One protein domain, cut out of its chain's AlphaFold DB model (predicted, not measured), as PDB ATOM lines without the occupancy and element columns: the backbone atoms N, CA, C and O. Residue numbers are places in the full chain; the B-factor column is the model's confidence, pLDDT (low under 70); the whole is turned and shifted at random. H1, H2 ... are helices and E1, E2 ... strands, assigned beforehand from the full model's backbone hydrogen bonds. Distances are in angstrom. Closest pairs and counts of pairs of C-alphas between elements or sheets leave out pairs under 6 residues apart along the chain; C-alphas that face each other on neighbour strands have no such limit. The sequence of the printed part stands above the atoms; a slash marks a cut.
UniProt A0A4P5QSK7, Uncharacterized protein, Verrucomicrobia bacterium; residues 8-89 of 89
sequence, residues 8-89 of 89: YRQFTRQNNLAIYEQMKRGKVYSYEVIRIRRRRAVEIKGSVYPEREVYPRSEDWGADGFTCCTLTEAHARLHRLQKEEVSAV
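Overview. This is residues 8 to 89 of the 89 residues of an uncharacterized protein of Verrucomicrobia bacterium (UniProt A0A4P5QSK7). A strongly twisted sheet of four strands, E1, E2, E3 and E8, has the helix H1 packed over one face, and a narrow two-stranded arm leads away from this body. The arm is made by E4 and E7, then by the hairpin E5 and E6, and residues 43 to 48 at its tip stick out. The printed part has 82 residues with eight named strands followed by one named helix, E1 to E8 and then H1; the sheet order is E1, E2, E3, E8, antiparallel throughout, and the class is mixed, helices and strands. The whole is loose, with a radius of gyration of the C-alphas of 14.7 A, and it spans 45 by 36 by 21 A.

Arrangement. E1, residues 8 to 14, E2, residues 17 to 24, and E3, residues 27 to 35, form a meander, each strand the antiparallel neighbour of the one before, and make two hairpins. N 11 and O 19 are 2.8 A apart between E1 and E2, and N 20 and O 32 are 2.8 A apart between E2 and E3. E8, residues 65 to 68, is the other edge strand beside E3, with N 33 and O 66 at 2.8 A. H1, residues 71 to 87, is on this sheet in two layers, one helix on one face, at a height over the sheet of 8.1 A. It lies over E3 and only just over E2, where 3 of its C-alphas fall, and runs along the strands at 3 degrees to E3 on the local plane. The closest C-alphas of H1 and E3 are those of Val 33 and Ala 74, 6.1 A apart. In H1 every O i to N i+4 pair is within hydrogen-bond range. E3 bends by 51 degrees at residue 30 and runs on into E4, residues 37 to 39, at 53 degrees. E4 is antiparallel to E7, residues 52 to 54, with N 37 and O 54 at 2.9 A. E4 runs on at 63 degrees into E5, residues 42 to 44, which forms a hairpin with E6, residues 47 to 49; N 44 and O 47 are 2.9 A apart. E5 and H1 are apart.

Along the chain. E1 begins at C-alpha 8, (177.798, 174.138, 111.935), and is 17.0 A long. E2 is 22.9 A, E3 24.1 A and E8 10.1 A long. H1, 24.5 A long, ends at C-alpha 87, (186.405, 171.946, 140.339). Near the arm's tip, C-alpha 46 is at (177.099, 205.679, 125.665).

Size, cuts and confidence. The C-alphas of Gly 46 and Thr 72 are the two farthest apart, 46.3 A. The printed part has no cut, and no link is long; E7 to E8, with 10 residues between them, is short but not tight. Mean pLDDT of the printed part is 93.5, and residues 88 to 89 are under 70.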
ATOM      1  N   TYR A   8     177.705 174.618 110.568       93.62
ATOM      2  CA  TYR A   8     177.798 174.138 111.935       93.62
ATOM      3  C   TYR A   8     176.422 173.746 112.444       93.62
ATOM      4  O   TYR A   8     175.487 174.544 112.392       93.62
ATOM      5  N   ARG A   9     176.296 172.517 112.943       95.38
ATOM      6  CA  ARG A   9     175.085 172.035 113.616       95.38
ATOM      7  C   ARG A   9     175.406 171.767 115.073       95.38
ATOM      8  O   ARG A   9     176.317 171.000 115.358       95.38
ATOM      9  N   GLN A  10     174.660 172.365 115.996       96.69
ATOM     10  CA  GLN A  10     174.803 172.027 117.410       96.69
ATOM     11  C   GLN A  10     174.348 170.577 117.616       96.69
ATOM     12  O   GLN A  10     173.180 170.259 117.404       96.69
ATOM     13  N   PHE A  11     175.275 169.713 118.022       96.56
ATOM     14  CA  PHE A  11     175.013 168.302 118.282       96.56
ATOM     15  C   PHE A  11     174.543 168.087 119.723       96.56
ATOM     16  O   PHE A  11     173.546 167.416 119.972       96.56
ATOM     17  N   THR A  12     175.235 168.694 120.690       95.75
ATOM     18  CA  THR A  12     174.841 168.656 122.104       95.75
ATOM     19  C   THR A  12     175.223 169.947 122.810       95.75
ATOM     20  O   THR A  12     176.172 170.628 122.414       95.75
ATOM     21  N   ARG A  13     174.482 170.282 123.866       96.25
ATOM     22  CA  ARG A  13     174.774 171.413 124.741       96.25
ATOM     23  C   ARG A  13     174.455 171.061 126.188       96.25
ATOM     24  O   ARG A  13     173.369 170.581 126.489       96.25
ATOM     25  N   GLN A  14     175.413 171.326 127.067       94.31
ATOM     26  CA  GLN A  14     175.327 171.124 128.509       94.31
ATOM     27  C   GLN A  14     175.823 172.402 129.191       94.31
ATOM     28  O   GLN A  14     177.023 172.670 129.247       94.31
ATOM     29  N   ASN A  15     174.885 173.219 129.674       92.25
ATOM     30  CA  ASN A  15     175.130 174.549 130.237       92.25
ATOM     31  C   ASN A  15     175.922 175.456 129.270       92.25
ATOM     32  O   ASN A  15     175.425 175.856 128.211       92.25
ATOM     33  N   ASN A  16     177.160 175.763 129.656       95.44
ATOM     34  CA  ASN A  16     178.106 176.619 128.955       95.44
ATOM     35  C   ASN A  16     179.040 175.823 128.037       95.44
ATOM     36  O   ASN A  16     179.991 176.384 127.518       95.44
ATOM     37  N   LEU A  17     178.813 174.526 127.837       97.19
ATOM     38  CA  LEU A  17     179.624 173.685 126.961       97.19
ATOM     39  C   LEU A  17     178.760 173.142 125.828       97.19
ATOM     40  O   LEU A  17     177.634 172.702 126.057       97.19
ATOM     41  N   ALA A  18     179.278 173.156 124.604       98.06
ATOM     42  CA  ALA A  18     178.565 172.645 123.439       98.06
ATOM     43  C   ALA A  18     179.504 171.914 122.481       98.06
ATOM     44  O   ALA A  18     180.684 172.243 122.395       98.06
ATOM     45  N   ILE A  19     178.960 170.936 121.756       98.44
ATOM     46  CA  ILE A  19     179.614 170.290 120.616       98.44
ATOM     47  C   ILE A  19     178.857 170.692 119.357       98.44
ATOM     48  O   ILE A  19     177.635 170.531 119.291       98.44
ATOM     49  N   TYR A  20     179.587 171.159 118.356       98.06
ATOM     50  CA  TYR A  20     179.087 171.419 117.016       98.06
ATOM     51  C   TYR A  20     179.674 170.413 116.035       98.06
ATOM     52  O   TYR A  20     180.862 170.122 116.079       98.06
ATOM     53  N   GLU A  21     178.861 169.904 115.121       97.69
ATOM     54  CA  GLU A  21     179.338 169.215 113.927       97.69
ATOM     55  C   GLU A  21     179.720 170.251 112.879       97.69
ATOM     56  O   GLU A  21     178.877 171.038 112.446       97.69
ATOM     57  N   GLN A  22     180.976 170.221 112.446       95.75
ATOM     58  CA  GLN A  22     181.440 170.962 111.286       95.75
ATOM     59  C   GLN A  22     181.158 170.124 110.038       95.75
ATOM     60  O   GLN A  22     181.729 169.052 109.830       95.75
ATOM     61  N   MET A  23     180.262 170.613 109.195       94.25
ATOM     62  CA  MET A  23     179.792 169.939 107.997       94.25
ATOM     63  C   MET A  23     180.268 170.662 106.743       94.25
ATOM     64  O   MET A  23     180.278 171.889 106.672       94.25
ATOM     65  N   LYS A  24     180.599 169.898 105.705       90.38
ATOM     66  CA  LYS A  24     180.885 170.422 104.368       90.38
ATOM     67  C   LYS A  24     180.269 169.500 103.330       90.38
ATOM     68  O   LYS A  24     180.481 168.290 103.370       90.38
ATOM     69  N   ARG A  25     179.493 170.065 102.398       88.50
ATOM     70  CA  ARG A  25     178.783 169.301 101.348       88.50
ATOM     71  C   ARG A  25     177.963 168.126 101.920       88.50
ATOM     72  O   ARG A  25     178.022 167.012 101.407       88.50
ATOM     73  N   GLY A  26     177.264 168.363 103.033       85.50
ATOM     74  CA  GLY A  26     176.411 167.369 103.699       85.50
ATOM     75  C   GLY A  26     177.143 166.277 104.491       85.50
ATOM     76  O   GLY A  26     176.482 165.417 105.063       85.50
ATOM     77  N   LYS A  27     178.481 166.301 104.560       89.00
ATOM     78  CA  LYS A  27     179.280 165.348 105.344       89.00
ATOM     79  C   LYS A  27     179.871 166.019 106.575       89.00
ATOM     80  O   LYS A  27     180.343 167.151 106.478       89.00
ATOM     81  N   VAL A  28     179.876 165.311 107.703       92.69
ATOM     82  CA  VAL A  28     180.592 165.740 108.912       92.69
ATOM     83  C   VAL A  28     182.091 165.581 108.667       92.69
ATOM     84  O   VAL A  28     182.547 164.510 108.270       92.69
ATOM     85  N   TYR A  29     182.833 166.666 108.854       92.88
ATOM     86  CA  TYR A  29     184.280 166.734 108.673       92.88
ATOM     87  C   TYR A  29     185.016 166.660 110.013       92.88
ATOM     88  O   TYR A  29     186.038 165.989 110.128       92.88
ATOM     89  N   SER A  30     184.487 167.343 111.027       96.50
ATOM     90  CA  SER A  30     185.042 167.396 112.377       96.50
ATOM     91  C   SER A  30     183.965 167.834 113.372       96.50
ATOM     92  O   SER A  30     182.824 168.126 112.997       96.50
ATOM     93  N   TYR A  31     184.333 167.877 114.645       98.19
ATOM     94  CA  TYR A  31     183.508 168.367 115.736       98.19
ATOM     95  C   TYR A  31     184.236 169.509 116.442       98.19
ATOM     96  O   TYR A  31     185.443 169.433 116.658       98.19
ATOM     97  N   GLU A  32     183.514 170.547 116.838       97.75
ATOM     98  CA  GLU A  32     184.047 171.656 117.623       97.75
ATOM     99  C   GLU A  32     183.411 171.650 119.011       97.75
ATOM    100  O   GLU A  32     182.198 171.797 119.152       97.75
ATOM    101  N   VAL A  33     184.231 171.455 120.040       98.25
ATOM    102  CA  VAL A  33     183.824 171.559 121.442       98.25
ATOM    103  C   VAL A  33     184.162 172.954 121.930       98.25
ATOM    104  O   VAL A  33     185.325 173.350 121.878       98.25
ATOM    105  N   ILE A  34     183.167 173.685 122.422       97.94
ATOM    106  CA  ILE A  34     183.336 175.076 122.837       97.94
ATOM    107  C   ILE A  34     182.806 175.332 124.246       97.94
ATOM    108  O   ILE A  34     181.790 174.761 124.652       97.94
ATOM    109  N   ARG A  35     183.467 176.248 124.959       97.06
ATOM    110  CA  ARG A  35     182.989 176.888 126.183       97.06
ATOM    111  C   ARG A  35     182.396 178.255 125.848       97.06
ATOM    112  O   ARG A  35     183.085 179.180 125.433       97.06
ATOM    113  N   ILE A  36     181.094 178.375 126.051       96.25
ATOM    114  CA  ILE A  36     180.288 179.572 125.845       96.25
ATOM    115  C   ILE A  36     180.285 180.373 127.142       96.25
ATOM    116  O   ILE A  36     179.810 179.911 128.178       96.25
ATOM    117  N   ARG A  37     180.807 181.597 127.100       93.19
ATOM    118  CA  ARG A  37     180.850 182.483 128.268       93.19
ATOM    119  C   ARG A  37     179.651 183.421 128.266       93.19
ATOM    120  O   ARG A  37     179.230 183.892 127.214       93.19
ATOM    121  N   ARG A  38     179.137 183.764 129.446       92.50
ATOM    122  CA  ARG A  38     178.105 184.799 129.598       92.50
ATOM    123  C   ARG A  38     178.779 186.116 129.964       92.50
ATOM    124  O   ARG A  38     179.438 186.210 130.998       92.50
ATOM    125  N   ARG A  39     178.646 187.137 129.116       91.69
ATOM    126  CA  ARG A  39     179.090 188.496 129.446       91.69
ATOM    127  C   ARG A  39     177.910 189.321 129.910       91.69
ATOM    128  O   ARG A  39     176.934 189.443 129.179       91.69
ATOM    129  N   ARG A  40     178.051 189.905 131.103       92.12
ATOM    130  CA  ARG A  40     177.085 190.836 131.694       92.12
ATOM    131  C   ARG A  40     176.868 192.045 130.789       92.12
ATOM    132  O   ARG A  40     177.747 192.399 129.997       92.12
ATOM    133  N   ALA A  41     175.707 192.674 130.948       92.38
ATOM    134  CA  ALA A  41     175.413 193.930 130.280       92.38
ATOM    135  C   ALA A  41     176.468 194.986 130.643       92.38
ATOM    136  O   ALA A  41     176.914 195.063 131.789       92.38
ATOM    137  N   VAL A  42     176.885 195.773 129.655       93.44
ATOM    138  CA  VAL A  42     177.900 196.813 129.826       93.44
ATOM    139  C   VAL A  42     177.561 198.009 128.956       93.44
ATOM    140  O   VAL A  42     177.144 197.852 127.810       93.44
ATOM    141  N   GLU A  43     177.770 199.208 129.484       93.00
ATOM    142  CA  GLU A  43     177.720 200.430 128.694       93.00
ATOM    143  C   GLU A  43     179.137 200.805 128.252       93.00
ATOM    144  O   GLU A  43     180.053 200.905 129.068       93.00
ATOM    145  N   ILE A  44     179.338 200.982 126.947       90.06
ATOM    146  CA  ILE A  44     180.622 201.396 126.375       90.06
ATOM    147  C   ILE A  44     180.367 202.614 125.498       90.06
ATOM    148  O   ILE A  44     179.665 202.516 124.493       90.06
ATOM    149  N   LYS A  45     180.966 203.757 125.862       89.19
ATOM    150  CA  LYS A  45     180.866 205.029 125.120       89.19
ATOM    151  C   LYS A  45     179.410 205.433 124.813       89.19
ATOM    152  O   LYS A  45     179.092 205.774 123.678       89.19
ATOM    153  N   GLY A  46     178.521 205.340 125.805       91.62
ATOM    154  CA  GLY A  46     177.099 205.679 125.665       91.62
ATOM    155  C   GLY A  46     176.250 204.644 124.918       91.62
ATOM    156  O   GLY A  46     175.058 204.857 124.725       91.62
ATOM    157  N   SER A  47     176.834 203.520 124.484       92.12
ATOM    158  CA  SER A  47     176.094 202.400 123.890       92.12
ATOM    159  C   SER A  47     175.895 201.288 124.913       92.12
ATOM    160  O   SER A  47     176.870 200.767 125.460       92.12
ATOM    161  N   VAL A  48     174.641 200.894 125.142       91.94
ATOM    162  CA  VAL A  48     174.291 199.781 126.033       91.94
ATOM    163  C   VAL A  48     174.391 198.469 125.270       91.94
ATOM    164  O   VAL A  48     173.690 198.241 124.285       91.94
ATOM    165  N   TYR A  49     175.243 197.578 125.759       91.06
ATOM    166  CA  TYR A  49     175.343 196.216 125.273       91.06
ATOM    167  C   TYR A  49     174.636 195.291 126.261       91.06
ATOM    168  O   TYR A  49     175.075 195.214 127.411       91.06
ATOM    169  N   PRO A  50     173.577 194.576 125.846       93.38
ATOM    170  CA  PRO A  50     172.884 193.662 126.736       93.38
ATOM    171  C   PRO A  50     173.777 192.478 127.104       93.38
ATOM    172  O   PRO A  50     174.805 192.201 126.467       93.38
ATOM    173  N   GLU A  51     173.352 191.771 128.148       94.38
ATOM    174  CA  GLU A  51     173.936 190.488 128.494       94.38
ATOM    175  C   GLU A  51     173.851 189.542 127.294       94.38
ATOM    176  O   GLU A  51     172.813 189.437 126.641       94.38
ATOM    177  N   ARG A  52     174.963 188.877 126.980       93.62
ATOM    178  CA  ARG A  52     175.041 188.001 125.812       93.62
ATOM    179  C   ARG A  52     175.977 186.831 126.024       93.62
ATOM    180  O   ARG A  52     176.924 186.890 126.813       93.62
ATOM    181  N   GLU A  53     175.730 185.795 125.242       94.88
ATOM    182  CA  GLU A  53     176.675 184.708 125.054       94.88
ATOM    183  C   GLU A  53     177.860 185.180 124.212       94.88
ATOM    184  O   GLU A  53     177.717 185.940 123.250       94.88
ATOM    185  N   VAL A  54     179.045 184.730 124.596       94.56
ATOM    186  CA  VAL A  54     180.292 184.969 123.886       94.56
ATOM    187  C   VAL A  54     180.901 183.616 123.580       94.56
ATOM    188  O   VAL A  54     181.257 182.855 124.480       94.56
ATOM    189  N   TYR A  55     180.975 183.343 122.286       95.69
ATOM    190  CA  TYR A  55     181.583 182.152 121.724       95.69
ATOM    191  C   TYR A  55     183.099 182.372 121.598       95.69
ATOM    192  O   TYR A  55     183.515 183.531 121.446       95.69
ATOM    193  N   PRO A  56     183.915 181.303 121.670       95.69
ATOM    194  CA  PRO A  56     185.361 181.406 121.512       95.69
ATOM    195  C   PRO A  56     185.733 182.046 120.178       95.69
ATOM    196  O   PRO A  56     185.114 181.774 119.146       95.69
ATOM    197  N   ARG A  57     186.758 182.892 120.202       95.06
ATOM    198  CA  ARG A  57     187.419 183.398 119.000       95.06
ATOM    199  C   ARG A  57     188.579 182.484 118.626       95.06
ATOM    200  O   ARG A  57     188.933 181.573 119.373       95.06
ATOM    201  N   SER A  58     189.197 182.744 117.477       93.38
ATOM    202  CA  SER A  58     190.361 181.984 117.014       93.38
ATOM    203  C   SER A  58     191.495 181.963 118.045       93.38
ATOM    204  O   SER A  58     192.164 180.947 118.194       93.38
ATOM    205  N   GLU A  59     191.689 183.057 118.784       96.06
ATOM    206  CA  GLU A  59     192.722 183.180 119.817       96.06
ATOM    207  C   GLU A  59     192.421 182.365 121.084       96.06
ATOM    208  O   GLU A  59     193.329 182.088 121.863       96.06
ATOM    209  N   ASP A  60     191.164 181.961 121.286       95.50
ATOM    210  CA  ASP A  60     190.728 181.180 122.448       95.50
ATOM    211  C   ASP A  60     190.840 179.656 122.202       95.50
ATOM    212  O   ASP A  60     190.552 178.841 123.090       95.50
ATOM    213  N   TRP A  61     191.242 179.232 120.996       96.31
ATOM    214  CA  TRP A  61     191.383 177.816 120.655       96.31
ATOM    215  C   TRP A  61     192.534 177.168 121.430       96.31
ATOM    216  O   TRP A  61     193.629 177.711 121.542       96.31
ATOM    217  N   GLY A  62     192.287 175.981 121.979       94.38
ATOM    218  CA  GLY A  62     193.176 175.309 122.926       94.38
ATOM    219  C   GLY A  62     192.872 175.622 124.394       94.38
ATOM    220  O   GLY A  62     193.299 174.852 125.256       94.38
ATOM    221  N   ALA A  63     192.096 176.673 124.681       94.00
ATOM    222  CA  ALA A  63     191.620 176.996 126.027       94.00
ATOM    223  C   ALA A  63     190.100 176.808 126.159       94.00
ATOM    224  O   ALA A  63     189.638 176.037 127.001       94.00
ATOM    225  N   ASP A  64     189.326 177.479 125.303       95.00
ATOM    226  CA  ASP A  64     187.859 177.467 125.331       95.00
ATOM    227  C   ASP A  64     187.238 176.871 124.061       95.00
ATOM    228  O   ASP A  64     186.031 176.646 124.026       95.00
ATOM    229  N   GLY A  65     188.032 176.593 123.025       97.25
ATOM    230  CA  GLY A  65     187.593 175.933 121.795       97.25
ATOM    231  C   GLY A  65     188.529 174.795 121.400       97.25
ATOM    232  O   GLY A  65     189.745 174.911 121.538       97.25
ATOM    233  N   PHE A  66     187.979 173.679 120.928       97.69
ATOM    234  CA  PHE A  66     188.753 172.506 120.530       97.69
ATOM    235  C   PHE A  66     188.138 171.840 119.305       97.69
ATOM    236  O   PHE A  66     186.940 171.578 119.278       97.69
ATOM    237  N   THR A  67     188.973 171.482 118.333       97.75
ATOM    238  CA  THR A  67     188.566 170.655 117.191       97.75
ATOM    239  C   THR A  67     188.871 169.189 117.491       97.75
ATOM    240  O   THR A  67     189.961 168.855 117.954       97.75
ATOM    241  N   CYS A  68     187.913 168.309 117.227       97.81
ATOM    242  CA  CYS A  68     188.014 166.863 117.395       97.81
ATOM    243  C   CYS A  68     187.646 166.167 116.081       97.81
ATOM    244  O   CYS A  68     186.734 166.600 115.377       97.81
ATOM    245  N   CYS A  69     188.339 165.082 115.744       96.69
ATOM    246  CA  CYS A  69     188.097 164.357 114.495       96.69
ATOM    247  C   CYS A  69     186.890 163.423 114.623       96.69
ATOM    248  O   CYS A  69     186.188 163.164 113.647       96.69
ATOM    249  N   THR A  70     186.632 162.927 115.834       97.38
ATOM    250  CA  THR A  70     185.537 161.994 116.113       97.38
ATOM    251  C   THR A  70     184.591 162.515 117.188       97.38
ATOM    252  O   THR A  70     184.966 163.307 118.056       97.38
ATOM    253  N   LEU A  71     183.355 162.012 117.168       97.00
ATOM    254  CA  LEU A  71     182.369 162.335 118.193       97.00
ATOM    255  C   LEU A  71     182.819 161.840 119.578       97.00
ATOM    256  O   LEU A  71     182.629 162.533 120.573       97.00
ATOM    257  N   THR A  72     183.473 160.678 119.646       97.94
ATOM    258  CA  THR A  72     184.018 160.124 120.894       97.94
ATOM    259  C   THR A  72     185.043 161.061 121.531       97.94
ATOM    260  O   THR A  72     184.957 161.344 122.726       97.94
ATOM    261  N   GLU A  73     185.981 161.595 120.743       98.00
ATOM    262  CA  GLU A  73     186.948 162.592 121.218       98.00
ATOM    263  C   GLU A  73     186.257 163.875 121.686       98.00
ATOM    264  O   GLU A  73     186.616 164.423 122.730       98.00
ATOM    265  N   ALA A  74     185.236 164.327 120.954       98.06
ATOM    266  CA  ALA A  74     184.473 165.517 121.310       98.06
ATOM    267  C   ALA A  74     183.744 165.345 122.655       98.06
ATOM    268  O   ALA A  74     183.816 166.218 123.522       98.06
ATOM    269  N   HIS A  75     183.113 164.191 122.883       97.94
ATOM    270  CA  HIS A  75     182.500 163.856 124.170       97.94
ATOM    271  C   HIS A  75     183.533 163.764 125.299       97.94
ATOM    272  O   HIS A  75     183.300 164.298 126.384       97.94
ATOM    273  N   ALA A  76     184.688 163.138 125.053       97.81
ATOM    274  CA  ALA A  76     185.762 163.058 126.041       97.81
ATOM    275  C   ALA A  76     186.285 164.453 126.427       97.81
ATOM    276  O   ALA A  76     186.490 164.735 127.612       97.81
ATOM    277  N   ARG A  77     186.446 165.349 125.445       97.44
ATOM    278  CA  ARG A  77     186.841 166.744 125.675       97.44
ATOM    279  C   ARG A  77     185.773 167.511 126.450       97.44
ATOM    280  O   ARG A  77     186.121 168.185 127.416       97.44
ATOM    281  N   LEU A  78     184.499 167.382 126.077       97.38
ATOM    282  CA  LEU A  78     183.391 168.028 126.782       97.38
ATOM    283  C   LEU A  78     183.343 167.588 128.249       97.38
ATOM    284  O   LEU A  78     183.282 168.431 129.135       97.38
ATOM    285  N   HIS A  79     183.455 166.286 128.516       96.44
ATOM    286  CA  HIS A  79     183.453 165.752 129.878       96.44
ATOM    287  C   HIS A  79     184.652 166.237 130.707       96.44
ATOM    288  O   HIS A  79     184.522 166.508 131.901       96.44
ATOM    289  N   ARG A  80     185.827 166.396 130.087       95.81
ATOM    290  CA  ARG A  80     186.986 167.006 130.748       95.81
ATOM    291  C   ARG A  80     186.709 168.461 131.137       95.81
ATOM    292  O   ARG A  80     186.923 168.813 132.292       95.81
ATOM    293  N   LEU A  81     186.180 169.265 130.214       94.88
ATOM    294  CA  LEU A  81     185.825 170.660 130.492       94.88
ATOM    295  C   LEU A  81     184.752 170.767 131.581       94.88
ATOM    296  O   LEU A  81     184.829 171.650 132.424       94.88
ATOM    297  N   GLN A  82     183.789 169.841 131.621       94.19
ATOM    298  CA  GLN A  82     182.792 169.786 132.692       94.19
ATOM    299  C   GLN A  82     183.425 169.578 134.066       94.19
ATOM    300  O   GLN A  82     183.049 170.255 135.018       94.19
ATOM    301  N   LYS A  83     184.396 168.666 134.179       93.50
ATOM    302  CA  LYS A  83     185.114 168.443 135.442       93.50
ATOM    303  C   LYS A  83     185.889 169.681 135.875       93.50
ATOM    304  O   LYS A  83     185.870 170.015 137.053       93.50
ATOM    305  N   GLU A  84     186.527 170.361 134.928       90.62
ATOM    306  CA  GLU A  84     187.251 171.609 135.186       90.62
ATOM    307  C   GLU A  84     186.307 172.719 135.686       90.62
ATOM    308  O   GLU A  84     186.645 173.398 136.649       90.62
ATOM    309  N   GLU A  85     185.104 172.857 135.109       84.19
ATOM    310  CA  GLU A  85     184.086 173.810 135.589       84.19
ATOM    311  C   GLU A  85     183.602 173.477 137.007       84.19
ATOM    312  O   GLU A  85     183.425 174.382 137.811       84.19
ATOM    313  N   VAL A  86     183.403 172.192 137.329       83.62
ATOM    314  CA  VAL A  86     182.938 171.754 138.659       83.62
ATOM    315  C   VAL A  86     184.016 171.931 139.729       83.62
ATOM    316  O   VAL A  86     183.689 172.230 140.869       83.62
ATOM    317  N   SER A  87     185.294 171.747 139.393       76.38
ATOM    318  CA  SER A  87     186.405 171.946 140.339       76.38
ATOM    319  C   SER A  87     186.784 173.414 140.555       76.38
ATOM    320  O   SER A  87     187.566 173.703 141.456       76.38
ATOM    321  N   ALA A  88     186.281 174.331 139.727       65.75
ATOM    322  CA  ALA A  88     186.538 175.767 139.842       65.75
ATOM    323  C   ALA A  88     185.536 176.505 140.756       65.75
ATOM    324  O   ALA A  88     185.633 177.728 140.885       65.75
ATOM    325  N   VAL A  89     184.583 175.782 141.359       54.03
ATOM    326  CA  VAL A  89     183.539 176.289 142.272       54.03
ATOM    327  C   VAL A  89     183.788 175.797 143.689       54.03
ATOM    328  O   VAL A  89     183.540 176.595 144.618       54.03
TER     329      VAL A  89